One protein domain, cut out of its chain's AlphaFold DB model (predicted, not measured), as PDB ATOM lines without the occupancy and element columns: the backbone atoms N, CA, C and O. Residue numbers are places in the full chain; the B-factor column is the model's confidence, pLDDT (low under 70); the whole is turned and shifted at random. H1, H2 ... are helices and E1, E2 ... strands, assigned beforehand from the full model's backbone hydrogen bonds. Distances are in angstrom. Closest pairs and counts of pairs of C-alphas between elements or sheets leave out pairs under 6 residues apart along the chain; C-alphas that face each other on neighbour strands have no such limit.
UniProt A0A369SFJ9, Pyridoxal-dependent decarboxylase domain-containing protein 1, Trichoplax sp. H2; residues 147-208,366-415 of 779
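AT A GLANCE: This is residues 147 to 208 and 366 to 415 of the 779 residues of the protein "Pyridoxal-dependent decarboxylase domain-containing protein 1" of Trichoplax sp. H2 (UniProt A0A369SFJ9). Two long helices, H1 and H2, make a narrow V that is closed at their linked ends, and the short last helix, H5, packs in its open part against both. A small two-stranded ribbon, E1 and E2, lies near residues 183 to 191 of H2, while H3 and H4 lie far from the middle and touch no other helix. The printed part has 112 residues with five named helices and two named strands, in the order H1, H2, E1, H3, E2, H4, H5; the sheet, E1 - E2, is antiparallel, and the class is mostly helix. The whole is compact, with a radius of gyration of the C-alphas of 14.1 A and spans of 44 by 35 by 24 A.

IN THESE COORDINATES: H1, residues 151 to 169, begins at C-alpha 151 (33.513, -39.049, 12.829) and is 26.5 A long. H2, residues 172 to 193, is the longest helix at 31.0 A, and its C-alpha 172 is at (59.942, -27.889, 0.046). Strand E1 is residues 200 to 204, 13.5 A. After the cut come H3, residues 366 to 369, 5.7 A, and strand E2, residues 376 to 380, 13.3 A. H4, residues 385 to 391, is 9.9 A long. H5, residues 405 to 414, is 14.2 A long and ends at C-alpha 414 (37.794, -45.931, 6.852).

HOW THE PARTS SIT: H1 and H2 are close but not clearly touching, at a shallow tilt of 29 degrees, opposite ways; their closest C-alphas, those of Ala 167 and Leu 175, are 6.7 A apart. H5 touches H1, with the closest C-alphas, those of Ser 159 and Ser 406, 4.8 A apart. These two run opposite ways at a shallow tilt of 34 degrees, only just short of steep. H2 touches H5 with residues 179 to 186 alone, at a steep tilt of 45 degrees, the same way; the C-alphas of Thr 186 and Trp 408, their closest, are 5.9 A apart. The closest C-alphas of H2 and E1, those of Asn 187 and Leu 201, are 5.5 A apart. E1 and E2 are antiparallel neighbours at 152 degrees, with N 200 and O 380 at 2.8 A and N 378 and O 202 at 2.9 A, both within hydrogen-bond range. The closest C-alphas of H3 and E2, those of Ser 366 and Tyr 376, are 6.9 A apart. H4 is apart from H1, H2, H3, E1 and H5. In H1, H2, H4 and H5 every O i to N i+4 pair is within hydrogen-bond range; H3 is too short for such a pair, and its one O i to N i+3 pair is not within range.

THE WHOLE: The two C-alphas farthest apart, those of Glu 148 and Asp 386, are 44.1 A apart. Residues 209 to 365 are not printed, and C-alphas 208 and 366 are 14.0 A apart across this cut. Of the links that are printed whole, the one from H4 to H5, residues 392 to 404, is long. The mean pLDDT of the printed part is 82.2, with values under 70 at residues 147 to 151, of which 151 belongs to H1, and at residues 395 to 401.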
ATOM      1  N   LEU A 147      23.144 -31.689   9.814       48.84
ATOM      2  CA  LEU A 147      24.579 -31.407   9.607       48.84
ATOM      3  C   LEU A 147      25.504 -32.005  10.688       48.84
ATOM      4  O   LEU A 147      26.596 -31.490  10.931       48.84
ATOM      5  N   GLU A 148      25.096 -33.091  11.344       53.06
ATOM      6  CA  GLU A 148      26.027 -33.848  12.177       53.06
ATOM      7  C   GLU A 148      27.033 -34.535  11.259       53.06
ATOM      8  O   GLU A 148      26.722 -35.505  10.566       53.06
ATOM      9  N   PHE A 149      28.256 -34.011  11.223       58.28
ATOM     10  CA  PHE A 149      29.333 -34.711  10.550       58.28
ATOM     11  C   PHE A 149      29.570 -36.037  11.271       58.28
ATOM     12  O   PHE A 149      29.719 -36.090  12.489       58.28
ATOM     13  N   ASN A 150      29.644 -37.120  10.506       63.31
ATOM     14  CA  ASN A 150      30.143 -38.382  11.040       63.31
ATOM     15  C   ASN A 150      31.603 -38.193  11.499       63.31
ATOM     16  O   ASN A 150      32.286 -37.273  11.035       63.31
ATOM     17  N   ASP A 151      32.122 -39.093  12.337       68.62
ATOM     18  CA  ASP A 151      33.513 -39.049  12.829       68.62
ATOM     19  C   ASP A 151      34.535 -38.834  11.694       68.62
ATOM     20  O   ASP A 151      35.504 -38.082  11.816       68.62
ATOM     21  N   ILE A 152      34.266 -39.432  10.530       73.06
ATOM     22  CA  ILE A 152      35.088 -39.315   9.321       73.06
ATOM     23  C   ILE A 152      34.992 -37.920   8.694       73.06
ATOM     24  O   ILE A 152      35.982 -37.406   8.175       73.06
ATOM     25  N   GLY A 153      33.816 -37.294   8.737       72.25
ATOM     26  CA  GLY A 153      33.629 -35.926   8.269       72.25
ATOM     27  C   GLY A 153      34.383 -34.929   9.145       72.25
ATOM     28  O   GLY A 153      35.080 -34.059   8.625       72.25
ATOM     29  N   HIS A 154      34.361 -35.116  10.467       73.44
ATOM     30  CA  HIS A 154      35.212 -34.349  11.378       73.44
ATOM     31  C   HIS A 154      36.704 -34.566  11.085       73.44
ATOM     32  O   HIS A 154      37.464 -33.598  10.993       73.44
ATOM     33  N   LEU A 155      37.125 -35.813  10.850       77.19
ATOM     34  CA  LEU A 155      38.497 -36.138  10.458       77.19
ATOM     35  C   LEU A 155      38.901 -35.480   9.127       77.19
ATOM     36  O   LEU A 155      40.024 -34.988   8.999       77.19
ATOM     37  N   ALA A 156      38.001 -35.423   8.146       80.19
ATOM     38  CA  ALA A 156      38.231 -34.758   6.865       80.19
ATOM     39  C   ALA A 156      38.481 -33.246   7.035       80.19
ATOM     40  O   ALA A 156      39.429 -32.699   6.465       80.19
ATOM     41  N   VAL A 157      37.707 -32.573   7.891       79.56
ATOM     42  CA  VAL A 157      37.914 -31.145   8.197       79.56
ATOM     43  C   VAL A 157      39.227 -30.923   8.952       79.56
ATOM     44  O   VAL A 157      40.014 -30.043   8.593       79.56
ATOM     45  N   LEU A 158      39.513 -31.742   9.968       77.62
ATOM     46  CA  LEU A 158      40.751 -31.641  10.747       77.62
ATOM     47  C   LEU A 158      41.989 -31.900   9.884       77.62
ATOM     48  O   LEU A 158      42.974 -31.167   9.966       77.62
ATOM     49  N   SER A 159      41.935 -32.909   9.015       82.44
ATOM     50  CA  SER A 159      43.026 -33.236   8.094       82.44
ATOM     51  C   SER A 159      43.268 -32.137   7.061       82.44
ATOM     52  O   SER A 159      44.415 -31.887   6.688       82.44
ATOM     53  N   ARG A 160      42.223 -31.412   6.646       82.75
ATOM     54  CA  ARG A 160      42.355 -30.214   5.811       82.75
ATOM     55  C   ARG A 160      43.070 -29.079   6.548       82.75
ATOM     56  O   ARG A 160      43.978 -28.470   5.985       82.75
ATOM     57  N   GLY A 161      42.724 -28.831   7.814       80.38
ATOM     58  CA  GLY A 161      43.449 -27.881   8.668       80.38
ATOM     59  C   GLY A 161      44.918 -28.277   8.862       80.38
ATOM     60  O   GLY A 161      45.818 -27.445   8.723       80.38
ATOM     61  N   LEU A 162      45.171 -29.569   9.078       81.25
ATOM     62  CA  LEU A 162      46.514 -30.135   9.171       81.25
ATOM     63  C   LEU A 162      47.313 -29.949   7.876       81.25
ATOM     64  O   LEU A 162      48.487 -29.592   7.933       81.25
ATOM     65  N   ALA A 163      46.694 -30.155   6.713       84.19
ATOM     66  CA  ALA A 163      47.336 -29.952   5.418       84.19
ATOM     67  C   ALA A 163      47.854 -28.513   5.269       84.19
ATOM     68  O   ALA A 163      49.001 -28.312   4.868       84.19
ATOM     69  N   CYS A 164      47.041 -27.522   5.651       80.81
ATOM     70  CA  CYS A 164      47.436 -26.112   5.650       80.81
ATOM     71  C   CYS A 164      48.588 -25.836   6.626       80.81
ATOM     72  O   CYS A 164      49.536 -25.123   6.289       80.81
ATOM     73  N   TYR A 165      48.532 -26.425   7.822       77.88
ATOM     74  CA  TYR A 165      49.578 -26.278   8.828       77.88
ATOM     75  C   TYR A 165      50.916 -26.880   8.363       77.88
ATOM     76  O   TYR A 165      51.939 -26.199   8.367       77.88
ATOM     77  N   LEU A 166      50.912 -28.128   7.883       78.31
ATOM     78  CA  LEU A 166      52.111 -28.814   7.390       78.31
ATOM     79  C   LEU A 166      52.714 -28.118   6.170       78.31
ATOM     80  O   LEU A 166      53.931 -27.984   6.099       78.31
ATOM     81  N   ALA A 167      51.882 -27.631   5.246       81.31
ATOM     82  CA  ALA A 167      52.351 -26.858   4.098       81.31
ATOM     83  C   ALA A 167      53.042 -25.543   4.503       81.31
ATOM     84  O   ALA A 167      53.866 -25.037   3.747       81.31
ATOM     85  N   SER A 168      52.730 -25.006   5.688       77.50
ATOM     86  CA  SER A 168      53.331 -23.771   6.209       77.50
ATOM     87  C   SER A 168      54.611 -24.013   7.020       77.50
ATOM     88  O   SER A 168      55.430 -23.107   7.143       77.50
ATOM     89  N   VAL A 169      54.774 -25.207   7.603       77.38
ATOM     90  CA  VAL A 169      55.880 -25.532   8.524       77.38
ATOM     91  C   VAL A 169      56.988 -26.355   7.861       77.38
ATOM     92  O   VAL A 169      58.156 -26.193   8.210       77.38
ATOM     93  N   LEU A 170      56.643 -27.262   6.942       76.19
ATOM     94  CA  LEU A 170      57.610 -28.156   6.300       76.19
ATOM     95  C   LEU A 170      58.409 -27.444   5.200       76.19
ATOM     96  O   LEU A 170      57.912 -26.547   4.522       76.19
ATOM     97  N   ASP A 171      59.645 -27.892   4.980       82.38
ATOM     98  CA  ASP A 171      60.460 -27.449   3.849       82.38
ATOM     99  C   ASP A 171      59.952 -28.045   2.517       82.38
ATOM    100  O   ASP A 171      59.227 -29.046   2.471       82.38
ATOM    101  N   LYS A 172      60.373 -27.454   1.389       83.00
ATOM    102  CA  LYS A 172      59.942 -27.889   0.046       83.00
ATOM    103  C   LYS A 172      60.247 -29.371  -0.214       83.00
ATOM    104  O   LYS A 172      59.448 -30.052  -0.858       83.00
ATOM    105  N   ASN A 173      61.359 -29.896   0.301       84.56
ATOM    106  CA  ASN A 173      61.769 -31.280   0.065       84.56
ATOM    107  C   ASN A 173      60.914 -32.284   0.846       84.56
ATOM    108  O   ASN A 173      60.472 -33.275   0.260       84.56
ATOM    109  N   GLN A 174      60.653 -32.052   2.137       84.19
ATOM    110  CA  GLN A 174      59.782 -32.939   2.913       84.19
ATOM    111  C   GLN A 174      58.333 -32.824   2.444       84.19
ATOM    112  O   GLN A 174      57.653 -33.842   2.324       84.19
ATOM    113  N   LEU A 175      57.887 -31.619   2.079       84.06
ATOM    114  CA  LEU A 175      56.564 -31.401   1.506       84.06
ATOM    115  C   LEU A 175      56.385 -32.164   0.186       84.06
ATOM    116  O   LEU A 175      55.372 -32.833   0.005       84.06
ATOM    117  N   THR A 176      57.392 -32.145  -0.695       84.44
ATOM    118  CA  THR A 176      57.389 -32.933  -1.941       84.44
ATOM    119  C   THR A 176      57.338 -34.427  -1.682       84.44
ATOM    120  O   THR A 176      56.544 -35.133  -2.301       84.44
ATOM    121  N   LYS A 177      58.146 -34.926  -0.742       86.25
ATOM    122  CA  LYS A 177      58.126 -36.345  -0.372       86.25
ATOM    123  C   LYS A 177      56.757 -36.766   0.154       86.25
ATOM    124  O   LYS A 177      56.238 -37.793  -0.279       86.25
ATOM    125  N   LEU A 178      56.168 -35.965   1.043       86.69
ATOM    126  CA  LEU A 178      54.850 -36.228   1.609       86.69
ATOM    127  C   LEU A 178      53.765 -36.178   0.529       86.69
ATOM    128  O   LEU A 178      53.006 -37.130   0.402       86.69
ATOM    129  N   ALA A 179      53.727 -35.121  -0.286       87.00
ATOM    130  CA  ALA A 179      52.749 -34.956  -1.360       87.00
ATOM    131  C   ALA A 179      52.826 -36.084  -2.400       87.00
ATOM    132  O   ALA A 179      51.800 -36.615  -2.824       87.00
ATOM    133  N   ASN A 180      54.035 -36.495  -2.789       86.81
ATOM    134  CA  ASN A 180      54.217 -37.603  -3.723       86.81
ATOM    135  C   ASN A 180      53.759 -38.920  -3.104       86.81
ATOM    136  O   ASN A 180      53.073 -39.699  -3.762       86.81
ATOM    137  N   ARG A 181      54.091 -39.166  -1.830       88.56
ATOM    138  CA  ARG A 181      53.674 -40.387  -1.141       88.56
ATOM    139  C   ARG A 181      52.155 -40.476  -1.017       88.56
ATOM    140  O   ARG A 181      51.595 -41.509  -1.370       88.56
ATOM    141  N   THR A 182      51.495 -39.404  -0.576       90.12
ATOM    142  CA  THR A 182      50.030 -39.371  -0.463       90.12
ATOM    143  C   THR A 182      49.372 -39.545  -1.826       90.12
ATOM    144  O   THR A 182      48.420 -40.312  -1.944       90.12
ATOM    145  N   THR A 183      49.906 -38.915  -2.874       89.81
ATOM    146  CA  THR A 183      49.387 -39.047  -4.243       89.81
ATOM    147  C   THR A 183      49.529 -40.475  -4.771       89.81
ATOM    148  O   THR A 183      48.560 -41.024  -5.284       89.81
ATOM    149  N   ILE A 184      50.699 -41.107  -4.618       89.75
ATOM    150  CA  ILE A 184      50.955 -42.478  -5.094       89.75
ATOM    151  C   ILE A 184      50.070 -43.492  -4.360       89.75
ATOM    152  O   ILE A 184      49.448 -44.343  -5.004       89.75
ATOM    153  N   ASP A 185      49.985 -43.395  -3.032       91.75
ATOM    154  CA  ASP A 185      49.178 -44.308  -2.221       91.75
ATOM    155  C   ASP A 185      47.690 -44.158  -2.561       91.75
ATOM    156  O   ASP A 185      47.014 -45.147  -2.851       91.75
ATOM    157  N   THR A 186      47.199 -42.915  -2.626       92.12
ATOM    158  CA  THR A 186      45.802 -42.624  -2.978       92.12
ATOM    159  C   THR A 186      45.481 -43.072  -4.401       92.12
ATOM    160  O   THR A 186      44.449 -43.700  -4.620       92.12
ATOM    161  N   ASN A 187      46.375 -42.836  -5.369       92.38
ATOM    162  CA  ASN A 187      46.192 -43.305  -6.743       92.38
ATOM    163  C   ASN A 187      46.089 -44.832  -6.805       92.38
ATOM    164  O   ASN A 187      45.198 -45.366  -7.461       92.38
ATOM    165  N   THR A 188      46.959 -45.540  -6.083       92.19
ATOM    166  CA  THR A 188      46.944 -47.007  -6.023       92.19
ATOM    167  C   THR A 188      45.634 -47.518  -5.427       92.19
ATOM    168  O   THR A 188      45.038 -48.464  -5.942       92.19
ATOM    169  N   TRP A 189      45.155 -46.886  -4.355       92.19
ATOM    170  CA  TRP A 189      43.913 -47.273  -3.694       92.19
ATOM    171  C   TRP A 189      42.680 -46.979  -4.540       92.19
ATOM    172  O   TRP A 189      41.874 -47.883  -4.733       92.19
ATOM    173  N   LEU A 190      42.548 -45.771  -5.092       92.94
ATOM    174  CA  LEU A 190      41.423 -45.418  -5.960       92.94
ATOM    175  C   LEU A 190      41.418 -46.261  -7.238       92.94
ATOM    176  O   LEU A 190      40.378 -46.802  -7.604       92.94
ATOM    177  N   SER A 191      42.579 -46.464  -7.866       92.56
ATOM    178  CA  SER A 191      42.699 -47.339  -9.039       92.56
ATOM    179  C   SER A 191      42.270 -48.776  -8.726       92.56
ATOM    180  O   SER A 191      41.653 -49.424  -9.566       92.56
ATOM    181  N   LYS A 192      42.542 -49.275  -7.511       91.50
ATOM    182  CA  LYS A 192      42.106 -50.606  -7.069       91.50
ATOM    183  C   LYS A 192      40.604 -50.660  -6.763       91.50
ATOM    184  O   LYS A 192      39.936 -51.551  -7.274       91.50
ATOM    185  N   ILE A 193      40.081 -49.720  -5.969       91.75
ATOM    186  CA  ILE A 193      38.661 -49.667  -5.565       91.75
ATOM    187  C   ILE A 193      37.766 -49.533  -6.800       91.75
ATOM    188  O   ILE A 193      36.859 -50.333  -6.991       91.75
ATOM    189  N   PHE A 194      38.062 -48.571  -7.678       91.44
ATOM    190  CA  PHE A 194      37.274 -48.300  -8.886       91.44
ATOM    191  C   PHE A 194      37.707 -49.146 -10.094       91.44
ATOM    192  O   PHE A 194      37.165 -48.994 -11.190       91.44
ATOM    193  N   ARG A 195      38.679 -50.054  -9.904       89.62
ATOM    194  CA  ARG A 195      39.203 -50.991 -10.919       89.62
ATOM    195  C   ARG A 195      39.646 -50.295 -12.204       89.62
ATOM    196  O   ARG A 195      39.416 -50.764 -13.321       89.62
ATOM    197  N   TYR A 196      40.270 -49.142 -12.025       90.81
ATOM    198  CA  TYR A 196      40.767 -48.302 -13.090       90.81
ATOM    199  C   TYR A 196      42.255 -48.578 -13.301       90.81
ATOM    200  O   TYR A 196      43.128 -47.958 -12.700       90.81
ATOM    201  N   GLU A 197      42.561 -49.561 -14.146       85.19
ATOM    202  CA  GLU A 197      43.948 -49.969 -14.386       85.19
ATOM    203  C   GLU A 197      44.766 -48.860 -15.062       85.19
ATOM    204  O   GLU A 197      44.269 -48.178 -15.963       85.19
ATOM    205  N   LYS A 198      46.037 -48.723 -14.656       83.56
ATOM    206  CA  LYS A 198      47.020 -47.773 -15.217       83.56
ATOM    207  C   LYS A 198      46.568 -46.302 -15.193       83.56
ATOM    208  O   LYS A 198      46.960 -45.529 -16.063       83.56
ATOM    209  N   GLY A 199      45.742 -45.920 -14.220       86.12
ATOM    210  CA  GLY A 199      45.336 -44.532 -14.025       86.12
ATOM    211  C   GLY A 199      46.401 -43.679 -13.345       86.12
ATOM    212  O   GLY A 199      47.127 -44.143 -12.462       86.12
ATOM    213  N   ALA A 200      46.457 -42.414 -13.742       90.56
ATOM    214  CA  ALA A 200      47.049 -41.335 -12.970       90.56
ATOM    215  C   ALA A 200      45.937 -40.528 -12.283       90.56
ATOM    216  O   ALA A 200      44.800 -40.492 -12.756       90.56
ATOM    217  N   LEU A 201      46.277 -39.887 -11.167       91.00
ATOM    218  CA  LEU A 201      45.344 -39.160 -10.312       91.00
ATOM    219  C   LEU A 201      45.662 -37.667 -10.317       91.00
ATOM    220  O   LEU A 201      46.814 -37.280 -10.123       91.00
ATOM    221  N   TYR A 202      44.629 -36.847 -10.483       90.88
ATOM    222  CA  TYR A 202      44.684 -35.401 -10.293       90.88
ATOM    223  C   TYR A 202      43.677 -34.967  -9.223       90.88
ATOM    224  O   TYR A 202      42.515 -35.381  -9.257       90.88
ATOM    225  N   PHE A 203      44.125 -34.135  -8.279       89.88
ATOM    226  CA  PHE A 203      43.288 -33.572  -7.218       89.88
ATOM    227  C   PHE A 203      42.841 -32.162  -7.583       89.88
ATOM    228  O   PHE A 203      43.655 -31.351  -8.014       89.88
ATOM    229  N   HIS A 204      41.577 -31.847  -7.327       88.44
ATOM    230  CA  HIS A 204      41.030 -30.515  -7.553       88.44
ATOM    231  C   HIS A 204      39.991 -30.142  -6.493       88.44
ATOM    232  O   HIS A 204      39.344 -31.002  -5.905       88.44
ATOM    233  N   GLU A 205      39.849 -28.848  -6.211       82.69
ATOM    234  CA  GLU A 205      38.904 -28.353  -5.195       82.69
ATOM    235  C   GLU A 205      37.514 -28.095  -5.778       82.69
ATOM    236  O   GLU A 205      36.512 -28.336  -5.115       82.69
ATOM    237  N   GLU A 206      37.448 -27.664  -7.036       84.06
ATOM    238  CA  GLU A 206      36.195 -27.428  -7.750       84.06
ATOM    239  C   GLU A 206      35.869 -28.610  -8.656       84.06
ATOM    240  O   GLU A 206      36.741 -29.083  -9.385       84.06
ATOM    241  N   ALA A 207      34.612 -29.057  -8.680       75.81
ATOM    242  CA  ALA A 207      34.193 -30.236  -9.442       75.81
ATOM    243  C   ALA A 207      34.553 -30.174 -10.945       75.81
ATOM    244  O   ALA A 207      34.842 -31.210 -11.537       75.81
ATOM    245  N   GLY A 208      34.587 -28.977 -11.548       82.12
ATOM    246  CA  GLY A 208      34.860 -28.787 -12.978       82.12
ATOM    247  C   GLY A 208      36.337 -28.663 -13.378       82.12
ATOM    248  O   GLY A 208      36.639 -28.778 -14.564       82.12
ATOM    249  N   SER A 366      33.632 -36.767  -2.108       86.31
ATOM    250  CA  SER A 366      33.038 -35.880  -1.103       86.31
ATOM    251  C   SER A 366      31.519 -36.039  -1.027       86.31
ATOM    252  O   SER A 366      30.981 -36.118   0.077       86.31
ATOM    253  N   ASP A 367      30.858 -36.154  -2.182       86.56
ATOM    254  CA  ASP A 367      29.408 -36.316  -2.288       86.56
ATOM    255  C   ASP A 367      28.983 -37.737  -1.884       86.56
ATOM    256  O   ASP A 367      28.016 -37.899  -1.149       86.56
ATOM    257  N   TRP A 368      29.720 -38.767  -2.320       89.00
ATOM    258  CA  TRP A 368      29.351 -40.174  -2.096       89.00
ATOM    259  C   TRP A 368      29.578 -40.665  -0.666       89.00
ATOM    260  O   TRP A 368      28.901 -41.584  -0.221       89.00
ATOM    261  N   PHE A 369      30.558 -40.107   0.048       85.81
ATOM    262  CA  PHE A 369      30.908 -40.544   1.404       85.81
ATOM    263  C   PHE A 369      30.621 -39.485   2.478       85.81
ATOM    264  O   PHE A 369      30.932 -39.704   3.650       85.81
ATOM    265  N   ASN A 370      30.017 -38.353   2.089       82.75
ATOM    266  CA  ASN A 370      29.769 -37.188   2.942       82.75
ATOM    267  C   ASN A 370      31.051 -36.691   3.642       82.75
ATOM    268  O   ASN A 370      31.107 -36.534   4.864       82.75
ATOM    269  N   TRP A 371      32.119 -36.492   2.862       85.12
ATOM    270  CA  TRP A 371      33.414 -36.015   3.358       85.12
ATOM    271  C   TRP A 371      33.605 -34.519   3.065       85.12
ATOM    272  O   TRP A 371      34.111 -34.161   1.994       85.12
ATOM    273  N   PRO A 372      33.225 -33.619   3.991       78.44
ATOM    274  CA  PRO A 372      33.387 -32.181   3.807       78.44
ATOM    275  C   PRO A 372      34.862 -31.796   3.652       78.44
ATOM    276  O   PRO A 372      35.735 -32.265   4.381       78.44
ATOM    277  N   GLY A 373      35.148 -30.899   2.707       74.94
ATOM    278  CA  GLY A 373      36.492 -30.337   2.522       74.94
ATOM    279  C   GLY A 373      37.529 -31.298   1.926       74.94
ATOM    280  O   GLY A 373      38.710 -30.943   1.850       74.94
ATOM    281  N   VAL A 374      37.118 -32.494   1.494       84.94
ATOM    282  CA  VAL A 374      37.958 -33.392   0.693       84.94
ATOM    283  C   VAL A 374      37.974 -32.940  -0.765       84.94
ATOM    284  O   VAL A 374      36.947 -32.560  -1.320       84.94
ATOM    285  N   SER A 375      39.157 -32.987  -1.381       85.12
ATOM    286  CA  SER A 375      39.349 -32.645  -2.793       85.12
ATOM    287  C   SER A 375      38.656 -33.664  -3.707       85.12
ATOM    288  O   SER A 375      38.738 -34.875  -3.479       85.12
ATOM    289  N   TYR A 376      38.046 -33.185  -4.786       89.19
ATOM    290  CA  TYR A 376      37.610 -34.023  -5.898       89.19
ATOM    291  C   TYR A 376      38.812 -34.673  -6.593       89.19
ATOM    292  O   TYR A 376      39.946 -34.185  -6.525       89.19
ATOM    293  N   CYS A 377      38.558 -35.805  -7.246       91.50
ATOM    294  CA  CYS A 377      39.590 -36.622  -7.871       91.50
ATOM    295  C   CYS A 377      39.217 -36.937  -9.315       91.50
ATOM    296  O   CYS A 377      38.145 -37.475  -9.568       91.50
ATOM    297  N   THR A 378      40.130 -36.695 -10.251       93.44
ATOM    298  CA  THR A 378      39.997 -37.161 -11.635       93.44
ATOM    299  C   THR A 378      41.048 -38.225 -11.912       93.44
ATOM    300  O   THR A 378      42.248 -37.971 -11.787       93.44
ATOM    301  N   LEU A 379      40.595 -39.421 -12.290       93.94
ATOM    302  CA  LEU A 379      41.449 -40.490 -12.799       93.94
ATOM    303  C   LEU A 379      41.547 -40.374 -14.317       93.94
ATOM    304  O   LEU A 379      40.541 -40.167 -14.990       93.94
ATOM    305  N   TYR A 380      42.744 -40.515 -14.873       93.62
ATOM    306  CA  TYR A 380      42.963 -40.395 -16.313       93.62
ATOM    307  C   TYR A 380      44.067 -41.326 -16.811       93.62
ATOM    308  O   TYR A 380      44.931 -41.756 -16.048       93.62
ATOM    309  N   ARG A 381      44.048 -41.627 -18.111       91.25
ATOM    310  CA  ARG A 381      45.081 -42.398 -18.811       91.25
ATOM    311  C   ARG A 381      45.719 -41.542 -19.887       91.25
ATOM    312  O   ARG A 381      45.066 -41.190 -20.861       91.25
ATOM    313  N   SER A 382      47.002 -41.255 -19.728       84.81
ATOM    314  CA  SER A 382      47.804 -40.590 -20.750       84.81
ATOM    315  C   SER A 382      49.155 -41.274 -20.873       84.81
ATOM    316  O   SER A 382      49.759 -41.642 -19.866       84.81
ATOM    317  N   SER A 383      49.625 -41.444 -22.106       78.25
ATOM    318  CA  SER A 383      50.993 -41.879 -22.397       78.25
ATOM    319  C   SER A 383      51.982 -40.711 -22.461       78.25
ATOM    320  O   SER A 383      53.183 -40.939 -22.360       78.25
ATOM    321  N   ASP A 384      51.497 -39.478 -22.640       83.56
ATOM    322  CA  ASP A 384      52.326 -38.285 -22.824       83.56
ATOM    323  C   ASP A 384      52.522 -37.539 -21.497       83.56
ATOM    324  O   ASP A 384      51.624 -36.843 -21.011       83.56
ATOM    325  N   SER A 385      53.705 -37.704 -20.904       84.31
ATOM    326  CA  SER A 385      54.080 -37.078 -19.633       84.31
ATOM    327  C   SER A 385      54.246 -35.559 -19.756       84.31
ATOM    328  O   SER A 385      53.903 -34.824 -18.828       84.31
ATOM    329  N   ASP A 386      54.732 -35.068 -20.896       84.50
ATOM    330  CA  ASP A 386      55.026 -33.649 -21.094       84.50
ATOM    331  C   ASP A 386      53.733 -32.857 -21.272       84.50
ATOM    332  O   ASP A 386      53.529 -31.838 -20.605       84.50
ATOM    333  N   ALA A 387      52.797 -33.383 -22.068       85.38
ATOM    334  CA  ALA A 387      51.465 -32.802 -22.187       85.38
ATOM    335  C   ALA A 387      50.724 -32.784 -20.839       85.38
ATOM    336  O   ALA A 387      50.038 -31.806 -20.539       85.38
ATOM    337  N   CYS A 388      50.893 -33.810 -19.989       86.75
ATOM    338  CA  CYS A 388      50.327 -33.815 -18.633       86.75
ATOM    339  C   CYS A 388      50.891 -32.684 -17.767       86.75
ATOM    340  O   CYS A 388      50.131 -31.994 -17.084       86.75
ATOM    341  N   ASN A 389      52.206 -32.464 -17.820       85.81
ATOM    342  CA  ASN A 389      52.860 -31.393 -17.073       85.81
ATOM    343  C   ASN A 389      52.385 -30.010 -17.537       85.81
ATOM    344  O   ASN A 389      52.023 -29.171 -16.715       85.81
ATOM    345  N   ILE A 390      52.315 -29.786 -18.852       85.06
ATOM    346  CA  ILE A 390      51.893 -28.503 -19.438       85.06
ATOM    347  C   ILE A 390      50.401 -28.239 -19.192       85.06
ATOM    348  O   ILE A 390      50.012 -27.112 -18.886       85.06
ATOM    349  N   ALA A 391      49.556 -29.272 -19.267       84.81
ATOM    350  CA  ALA A 391      48.136 -29.171 -18.930       84.81
ATOM    351  C   ALA A 391      47.901 -28.833 -17.445       84.81
ATOM    352  O   ALA A 391      46.804 -28.400 -17.078       84.81
ATOM    353  N   GLY A 392      48.922 -28.999 -16.595       84.00
ATOM    354  CA  GLY A 392      48.836 -28.814 -15.152       84.00
ATOM    355  C   GLY A 392      48.159 -29.987 -14.447       84.00
ATOM    356  O   GLY A 392      47.523 -29.772 -13.421       84.00
ATOM    357  N   MET A 393      48.261 -31.199 -15.007       80.50
ATOM    358  CA  MET A 393      47.785 -32.445 -14.384       80.50
ATOM    359  C   MET A 393      48.735 -32.946 -13.289       80.50
ATOM    360  O   MET A 393      48.383 -33.836 -12.516       80.50
ATOM    361  N   THR A 394      49.956 -32.414 -13.242       73.88
ATOM    362  CA  THR A 394      50.948 -32.706 -12.210       73.88
ATOM    363  C   THR A 394      51.086 -31.515 -11.269       73.88
ATOM    364  O   THR A 394      50.886 -30.361 -11.656       73.88
ATOM    365  N   ASN A 395      51.406 -31.796 -10.003       62.84
ATOM    366  CA  ASN A 395      51.645 -30.766  -8.996       62.84
ATOM    367  C   ASN A 395      52.906 -29.976  -9.382       62.84
ATOM    368  O   ASN A 395      54.021 -30.373  -9.053       62.84
ATOM    369  N   SER A 396      52.728 -28.878 -10.116       54.56
ATOM    370  CA  SER A 396      53.814 -27.957 -10.446       54.56
ATOM    371  C   SER A 396      54.368 -27.306  -9.173       54.56
ATOM    372  O   SER A 396      53.643 -27.040  -8.213       54.56
ATOM    373  N   GLU A 397      55.670 -27.018  -9.178       52.56
ATOM    374  CA  GLU A 397      56.457 -26.582  -8.019       52.56
ATOM    375  C   GLU A 397      55.981 -25.281  -7.346       52.56
ATOM    376  O   GLU A 397      56.435 -24.957  -6.247       52.56
ATOM    377  N   THR A 398      55.112 -24.509  -8.001       46.34
ATOM    378  CA  THR A 398      54.783 -23.126  -7.625       46.34
ATOM    379  C   THR A 398      53.726 -23.016  -6.520       46.34
ATOM    380  O   THR A 398      53.663 -21.993  -5.844       46.34
ATOM    381  N   LEU A 399      52.923 -24.061  -6.284       52.03
ATOM    382  CA  LEU A 399      51.955 -24.142  -5.181       52.03
ATOM    383  C   LEU A 399      51.808 -25.602  -4.734       52.03
ATOM    384  O   LEU A 399      50.818 -26.268  -5.026       52.03
ATOM    385  N   MET A 400      52.813 -26.116  -4.024       58.19
ATOM    386  CA  MET A 400      52.783 -27.457  -3.431       58.19
ATOM    387  C   MET A 400      51.755 -27.509  -2.295       58.19
ATOM    388  O   MET A 400      52.080 -27.394  -1.118       58.19
ATOM    389  N   LYS A 401      50.482 -27.643  -2.649       68.19
ATOM    390  CA  LYS A 401      49.388 -27.834  -1.703       68.19
ATOM    391  C   LYS A 401      49.181 -29.330  -1.474       68.19
ATOM    392  O   LYS A 401      49.128 -30.122  -2.411       68.19
ATOM    393  N   LEU A 402      49.008 -29.720  -0.213       79.31
ATOM    394  CA  LEU A 402      48.705 -31.095   0.202       79.31
ATOM    395  C   LEU A 402      47.225 -31.454  -0.063       79.31
ATOM    396  O   LEU A 402      46.510 -31.883   0.839       79.31
ATOM    397  N   HIS A 403      46.749 -31.271  -1.301       78.44
ATOM    398  CA  HIS A 403      45.341 -31.472  -1.681       78.44
ATOM    399  C   HIS A 403      44.837 -32.893  -1.406       78.44
ATOM    400  O   HIS A 403      43.692 -33.067  -0.990       78.44
ATOM    401  N   GLY A 404      45.692 -33.897  -1.613       82.94
ATOM    402  CA  GLY A 404      45.359 -35.302  -1.386       82.94
ATOM    403  C   GLY A 404      45.458 -35.756   0.072       82.94
ATOM    404  O   GLY A 404      45.082 -36.886   0.361       82.94
ATOM    405  N   LEU A 405      45.965 -34.929   1.000       88.19
ATOM    406  CA  LEU A 405      46.217 -35.377   2.376       88.19
ATOM    407  C   LEU A 405      44.921 -35.690   3.127       88.19
ATOM    408  O   LEU A 405      44.864 -36.708   3.813       88.19
ATOM    409  N   SER A 406      43.895 -34.846   2.992       88.12
ATOM    410  CA  SER A 406      42.618 -35.079   3.671       88.12
ATOM    411  C   SER A 406      41.979 -36.384   3.213       88.12
ATOM    412  O   SER A 406      41.633 -37.222   4.040       88.12
ATOM    413  N   LEU A 407      41.952 -36.617   1.899       90.12
ATOM    414  CA  LEU A 407      41.486 -37.877   1.332       90.12
ATOM    415  C   LEU A 407      42.314 -39.075   1.819       90.12
ATOM    416  O   LEU A 407      41.753 -40.078   2.248       90.12
ATOM    417  N   TRP A 408      43.643 -38.970   1.777       91.38
ATOM    418  CA  TRP A 408      44.554 -40.048   2.166       91.38
ATOM    419  C   TRP A 408      44.390 -40.460   3.639       91.38
ATOM    420  O   TRP A 408      44.449 -41.649   3.955       91.38
ATOM    421  N   ILE A 409      44.151 -39.502   4.543       89.06
ATOM    422  CA  ILE A 409      43.865 -39.774   5.962       89.06
ATOM    423  C   ILE A 409      42.475 -40.404   6.119       89.06
ATOM    424  O   ILE A 409      42.350 -41.434   6.782       89.06
ATOM    425  N   SER A 410      41.443 -39.838   5.483       88.12
ATOM    426  CA  SER A 410      40.074 -40.365   5.560       88.12
ATOM    427  C   SER A 410      39.972 -41.796   5.026       88.12
ATOM    428  O   SER A 410      39.351 -42.648   5.659       88.12
ATOM    429  N   MET A 411      40.640 -42.101   3.910       89.25
ATOM    430  CA  MET A 411      40.679 -43.454   3.352       89.25
ATOM    431  C   MET A 411      41.442 -44.436   4.246       89.25
ATOM    432  O   MET A 411      41.064 -45.602   4.309       89.25
ATOM    433  N   GLN A 412      42.510 -44.002   4.926       87.81
ATOM    434  CA  GLN A 412      43.249 -44.864   5.857       87.81
ATOM    435  C   GLN A 412      42.423 -45.218   7.082       87.81
ATOM    436  O   GLN A 412      42.487 -46.350   7.551       87.81
ATOM    437  N   TYR A 413      41.665 -44.250   7.590       85.94
ATOM    438  CA  TYR A 413      40.797 -44.456   8.736       85.94
ATOM    439  C   TYR A 413      39.614 -45.369   8.399       85.94
ATOM    440  O   TYR A 413      39.315 -46.285   9.160       85.94
ATOM    441  N   LEU A 414      38.964 -45.150   7.250       85.81
ATOM    442  CA  LEU A 414      37.794 -45.931   6.852       85.81
ATOM    443  C   LEU A 414      38.159 -47.325   6.311       85.81
ATOM    444  O   LEU A 414      37.526 -48.319   6.661       85.81
ATOM    445  N   GLY A 415      39.171 -47.405   5.447       87.94
ATOM    446  CA  GLY A 415      39.530 -48.618   4.716       87.94
ATOM    447  C   GLY A 415      38.680 -48.874   3.463       87.94
ATOM    448  O   GLY A 415      37.586 -48.337   3.285       87.94
TER     449      GLY A 415